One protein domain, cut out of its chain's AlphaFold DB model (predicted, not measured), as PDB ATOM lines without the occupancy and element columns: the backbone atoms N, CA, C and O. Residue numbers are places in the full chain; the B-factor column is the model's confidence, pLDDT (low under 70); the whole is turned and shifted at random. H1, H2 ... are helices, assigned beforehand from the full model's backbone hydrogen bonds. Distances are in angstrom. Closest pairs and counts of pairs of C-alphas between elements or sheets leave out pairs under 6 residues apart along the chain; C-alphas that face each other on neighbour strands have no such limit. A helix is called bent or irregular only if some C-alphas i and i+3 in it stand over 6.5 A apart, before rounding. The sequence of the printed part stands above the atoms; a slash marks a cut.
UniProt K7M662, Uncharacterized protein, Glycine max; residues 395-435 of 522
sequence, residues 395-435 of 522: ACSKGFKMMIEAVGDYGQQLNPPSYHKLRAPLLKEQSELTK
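Overview. This is residues 395 to 435 of the 522 residues of an uncharacterized protein of Glycine max (UniProt K7M662). Two helices, H1 and then H2, form the arms of an open, splayed U, and the link of residues 411 to 418 joins them at one end. The space between the arms is empty. The printed part has 41 residues, with no named strand, and its class is all helix. It is loose, with a radius of gyration of the C-alphas of 11.8 A and spans of 26 by 24 by 15 A.

Along the chain. H1, residues 398 to 410, begins with C-alpha 398 at (8.551, 27.354, 10.920) and is 18.6 A long. H2, residues 419 to 435, is 23.3 A long and ends with C-alpha 435 at (8.677, 12.714, -0.870). H2 has a kink of 27 degrees near residue 426 and is only just irregular: C-alphas 423 and 426 are 6.6 A apart.

Arrangement. H1 and H2 are apart, with no C-alpha of one within 8 A of the other. Their link is short. Every O i to N i+4 pair is within hydrogen-bond range in H1, and 10 of 13 in H2.

Size, cuts and confidence. The C-alphas farthest apart, Gln 412 and Lys 435, are 32.0 A apart. The printed part has no cut. No printed residue is under 70 in pLDDT.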
ATOM      1  N   ALA A 395       5.618  35.159   8.991       90.77
ATOM      2  CA  ALA A 395       6.593  35.409  10.059       90.77
ATOM      3  C   ALA A 395       6.488  34.391  11.214       90.77
ATOM      4  O   ALA A 395       7.496  34.029  11.822       90.77
ATOM      5  N   CYS A 396       5.285  33.865  11.467       91.08
ATOM      6  CA  CYS A 396       5.026  32.807  12.447       91.08
ATOM      7  C   CYS A 396       5.341  31.397  11.913       91.08
ATOM      8  O   CYS A 396       5.322  30.421  12.670       91.08
ATOM      9  N   SER A 397       5.623  31.252  10.614       91.89
ATOM     10  CA  SER A 397       5.882  29.949  10.008       91.89
ATOM     11  C   SER A 397       7.241  29.379  10.430       91.89
ATOM     12  O   SER A 397       8.266  30.063  10.489       91.89
ATOM     13  N   LYS A 398       7.287  28.058  10.652       92.92
ATOM     14  CA  LYS A 398       8.551  27.354  10.920       92.92
ATOM     15  C   LYS A 398       9.548  27.501   9.758       92.92
ATOM     16  O   LYS A 398      10.749  27.556  10.001       92.92
ATOM     17  N   GLY A 399       9.050  27.577   8.521       91.45
ATOM     18  CA  GLY A 399       9.868  27.768   7.320       91.45
ATOM     19  C   GLY A 399      10.601  29.109   7.321       91.45
ATOM     20  O   GLY A 399      11.810  29.131   7.115       91.45
ATOM     21  N   PHE A 400       9.907  30.203   7.655       93.65
ATOM     22  CA  PHE A 400      10.517  31.528   7.783       93.65
ATOM     23  C   PHE A 400      11.629  31.543   8.837       93.65
ATOM     24  O   PHE A 400      12.735  32.005   8.560       93.65
ATOM     25  N   LYS A 401      11.390  30.946  10.013       93.56
ATOM     26  CA  LYS A 401      12.429  30.815  11.042       93.56
ATOM     27  C   LYS A 401      13.657  30.039  10.543       93.56
ATOM     28  O   LYS A 401      14.772  30.530  10.692       93.56
ATOM     29  N   MET A 402      13.457  28.878   9.914       93.65
ATOM     30  CA  MET A 402      14.557  28.068   9.366       93.65
ATOM     31  C   MET A 402      15.340  28.802   8.265       93.65
ATOM     32  O   MET A 402      16.556  28.655   8.182       93.65
ATOM     33  N   MET A 403      14.665  29.610   7.442       93.86
ATOM     34  CA  MET A 403      15.304  30.455   6.429       93.86
ATOM     35  C   MET A 403      16.209  31.516   7.072       93.86
ATOM     36  O   MET A 403      17.363  31.650   6.676       93.86
ATOM     37  N   ILE A 404      15.716  32.246   8.080       94.23
ATOM     38  CA  ILE A 404      16.503  33.275   8.780       94.23
ATOM     39  C   ILE A 404      17.695  32.656   9.529       94.23
ATOM     40  O   ILE A 404      18.787  33.221   9.487       94.23
ATOM     41  N   GLU A 405      17.518  31.487  10.156       93.63
ATOM     42  CA  GLU A 405      18.609  30.729  10.791       93.63
ATOM     43  C   GLU A 405      19.691  30.345   9.760       93.63
ATOM     44  O   GLU A 405      20.851  30.705   9.942       93.63
ATOM     45  N   ALA A 406      19.319  29.745   8.623       92.58
ATOM     46  CA  ALA A 406      20.273  29.348   7.579       92.58
ATOM     47  C   ALA A 406      21.020  30.535   6.931       92.58
ATOM     48  O   ALA A 406      22.212  30.436   6.631       92.58
ATOM     49  N   VAL A 407      20.345  31.676   6.735       93.44
ATOM     50  CA  VAL A 407      20.981  32.922   6.264       93.44
ATOM     51  C   VAL A 407      21.959  33.467   7.313       93.44
ATOM     52  O   VAL A 407      23.041  33.940   6.961       93.44
ATOM     53  N   GLY A 408      21.605  33.382   8.599       91.55
ATOM     54  CA  GLY A 408      22.467  33.772   9.716       91.55
ATOM     55  C   GLY A 408      23.728  32.912   9.831       91.55
ATOM     56  O   GLY A 408      24.817  33.465   9.983       91.55
ATOM     57  N   ASP A 409      23.585  31.592   9.693       91.05
ATOM     58  CA  ASP A 409      24.681  30.619   9.780       91.05
ATOM     59  C   ASP A 409      25.694  30.760   8.628       91.05
ATOM     60  O   ASP A 409      26.898  30.621   8.844       91.05
ATOM     61  N   TYR A 410      25.237  31.077   7.408       90.52
ATOM     62  CA  TYR A 410      26.132  31.362   6.275       90.52
ATOM     63  C   TYR A 410      26.779  32.757   6.379       90.52
ATOM     64  O   TYR A 410      27.943  32.959   6.023       90.52
ATOM     65  N   GLY A 411      26.021  33.743   6.864       88.30
ATOM     66  CA  GLY A 411      26.472  35.120   7.029       88.30
ATOM     67  C   GLY A 411      26.578  35.923   5.723       88.30
ATOM     68  O   GLY A 411      26.000  35.595   4.689       88.30
ATOM     69  N   GLN A 412      27.336  37.024   5.774       83.78
ATOM     70  CA  GLN A 412      27.327  38.108   4.769       83.78
ATOM     71  C   GLN A 412      27.760  37.719   3.343       83.78
ATOM     72  O   GLN A 412      27.635  38.535   2.436       83.78
ATOM     73  N   GLN A 413      28.304  36.518   3.137       85.04
ATOM     74  CA  GLN A 413      28.784  36.057   1.829       85.04
ATOM     75  C   GLN A 413      27.688  35.361   1.000       85.04
ATOM     76  O   GLN A 413      27.954  34.953  -0.131       85.04
ATOM     77  N   LEU A 414      26.476  35.194   1.546       87.07
ATOM     78  CA  LEU A 414      25.375  34.537   0.849       87.07
ATOM     79  C   LEU A 414      24.848  35.421  -0.288       87.07
ATOM     80  O   LEU A 414      24.166  36.418  -0.054       87.07
ATOM     81  N   ASN A 415      25.118  35.021  -1.529       87.42
ATOM     82  CA  ASN A 415      24.462  35.606  -2.694       87.42
ATOM     83  C   ASN A 415      23.039  35.034  -2.828       87.42
ATOM     84  O   ASN A 415      22.892  33.807  -2.792       87.42
ATOM     85  N   PRO A 416      21.999  35.869  -3.027       87.16
ATOM     86  CA  PRO A 416      20.652  35.383  -3.304       87.16
ATOM     87  C   PRO A 416      20.628  34.442  -4.522       87.16
ATOM     88  O   PRO A 416      21.292  34.719  -5.527       87.16
ATOM     89  N   PRO A 417      19.878  33.329  -4.472       88.07
ATOM     90  CA  PRO A 417      19.760  32.430  -5.611       88.07
ATOM     91  C   PRO A 417      19.018  33.115  -6.769       88.07
ATOM     92  O   PRO A 417      17.993  33.762  -6.578       88.07
ATOM     93  N   SER A 418      19.530  32.944  -7.991       89.89
ATOM     94  CA  SER A 418      18.859  33.409  -9.214       89.89
ATOM     95  C   SER A 418      17.475  32.767  -9.367       89.89
ATOM     96  O   SER A 418      17.293  31.606  -8.995       89.89
ATOM     97  N   TYR A 419      16.531  33.484  -9.987       88.28
ATOM     98  CA  TYR A 419      15.176  33.005 -10.300       88.28
ATOM     99  C   TYR A 419      15.170  31.589 -10.901       88.28
ATOM    100  O   TYR A 419      14.436  30.721 -10.433       88.28
ATOM    101  N   HIS A 420      16.054  31.310 -11.865       88.29
ATOM    102  CA  HIS A 420      16.151  29.987 -12.492       88.29
ATOM    103  C   HIS A 420      16.641  28.895 -11.527       88.29
ATOM    104  O   HIS A 420      16.184  27.758 -11.618       88.29
ATOM    105  N   LYS A 421      17.531  29.234 -10.579       87.02
ATOM    106  CA  LYS A 421      18.009  28.305  -9.539       87.02
ATOM    107  C   LYS A 421      16.939  28.032  -8.482       87.02
ATOM    108  O   LYS A 421      16.817  26.896  -8.041       87.02
ATOM    109  N   LEU A 422      16.147  29.038  -8.105       86.77
ATOM    110  CA  LEU A 422      14.981  28.837  -7.242       86.77
ATOM    111  C   LEU A 422      13.953  27.929  -7.923       86.77
ATOM    112  O   LEU A 422      13.599  26.890  -7.375       86.77
ATOM    113  N   ARG A 423      13.513  28.303  -9.130       80.35
ATOM    114  CA  ARG A 423      12.357  27.686  -9.788       80.35
ATOM    115  C   ARG A 423      12.551  26.215 -10.148       80.35
ATOM    116  O   ARG A 423      11.619  25.442  -9.971       80.35
ATOM    117  N   ALA A 424      13.714  25.843 -10.687       80.43
ATOM    118  CA  ALA A 424      13.930  24.499 -11.222       80.43
ATOM    119  C   ALA A 424      14.670  23.564 -10.241       80.43
ATOM    120  O   ALA A 424      14.021  22.664  -9.708       80.43
ATOM    121  N   PRO A 425      15.980  23.724  -9.952       86.43
ATOM    122  CA  PRO A 425      16.698  22.746  -9.139       86.43
ATOM    123  C   PRO A 425      16.299  22.785  -7.658       86.43
ATOM    124  O   PRO A 425      16.033  21.728  -7.103       86.43
ATOM    125  N   LEU A 426      16.196  23.960  -7.023       86.57
ATOM    126  CA  LEU A 426      15.965  24.035  -5.570       86.57
ATOM    127  C   LEU A 426      14.545  23.610  -5.161       86.57
ATOM    128  O   LEU A 426      14.382  22.906  -4.166       86.57
ATOM    129  N   LEU A 427      13.510  23.987  -5.923       85.37
ATOM    130  CA  LEU A 427      12.146  23.502  -5.670       85.37
ATOM    131  C   LEU A 427      11.993  22.001  -5.956       85.37
ATOM    132  O   LEU A 427      11.257  21.323  -5.235       85.37
ATOM    133  N   LYS A 428      12.707  21.463  -6.955       85.95
ATOM    134  CA  LYS A 428      12.723  20.023  -7.239       85.95
ATOM    135  C   LYS A 428      13.444  19.232  -6.142       85.95
ATOM    136  O   LYS A 428      12.878  18.274  -5.632       85.95
ATOM    137  N   GLU A 429      14.623  19.675  -5.713       86.06
ATOM    138  CA  GLU A 429      15.355  19.093  -4.579       86.06
ATOM    139  C   GLU A 429      14.491  19.100  -3.307       86.06
ATOM    140  O   GLU A 429      14.372  18.090  -2.615       86.06
ATOM    141  N   GLN A 430      13.805  20.212  -3.026       83.52
ATOM    142  CA  GLN A 430      12.919  20.313  -1.869       83.52
ATOM    143  C   GLN A 430      11.689  19.391  -1.972       83.52
ATOM    144  O   GLN A 430      11.264  18.864  -0.941       83.52
ATOM    145  N   SER A 431      11.120  19.170  -3.165       81.77
ATOM    146  CA  SER A 431       9.984  18.250  -3.346       81.77
ATOM    147  C   SER A 431      10.405  16.777  -3.290       81.77
ATOM    148  O   SER A 431       9.685  15.940  -2.745       81.77
ATOM    149  N   GLU A 432      11.609  16.445  -3.752       85.91
ATOM    150  CA  GLU A 432      12.222  15.128  -3.554       85.91
ATOM    151  C   GLU A 432      12.485  14.879  -2.055       85.91
ATOM    152  O   GLU A 432      12.046  13.866  -1.508       85.91
ATOM    153  N   LEU A 433      13.052  15.859  -1.342       83.95
ATOM    154  CA  LEU A 433      13.267  15.819   0.109       83.95
ATOM    155  C   LEU A 433      11.978  15.771   0.946       83.95
ATOM    156  O   LEU A 433      12.051  15.414   2.130       83.95
ATOM    157  N   THR A 434      10.815  16.184   0.429       82.55
ATOM    158  CA  THR A 434       9.529  15.932   1.103       82.55
ATOM    159  C   THR A 434       9.035  14.525   0.798       82.55
ATOM    160  O   THR A 434       8.744  13.801   1.749       82.55
ATOM    161  N   LYS A 435       9.043  14.088  -0.469       81.99
ATOM    162  CA  LYS A 435       8.677  12.714  -0.870       81.99
ATOM    163  C   LYS A 435       9.460  11.661  -0.075       81.99
ATOM    164  O   LYS A 435       8.867  10.748   0.487       81.99
TER     165      LYS A 435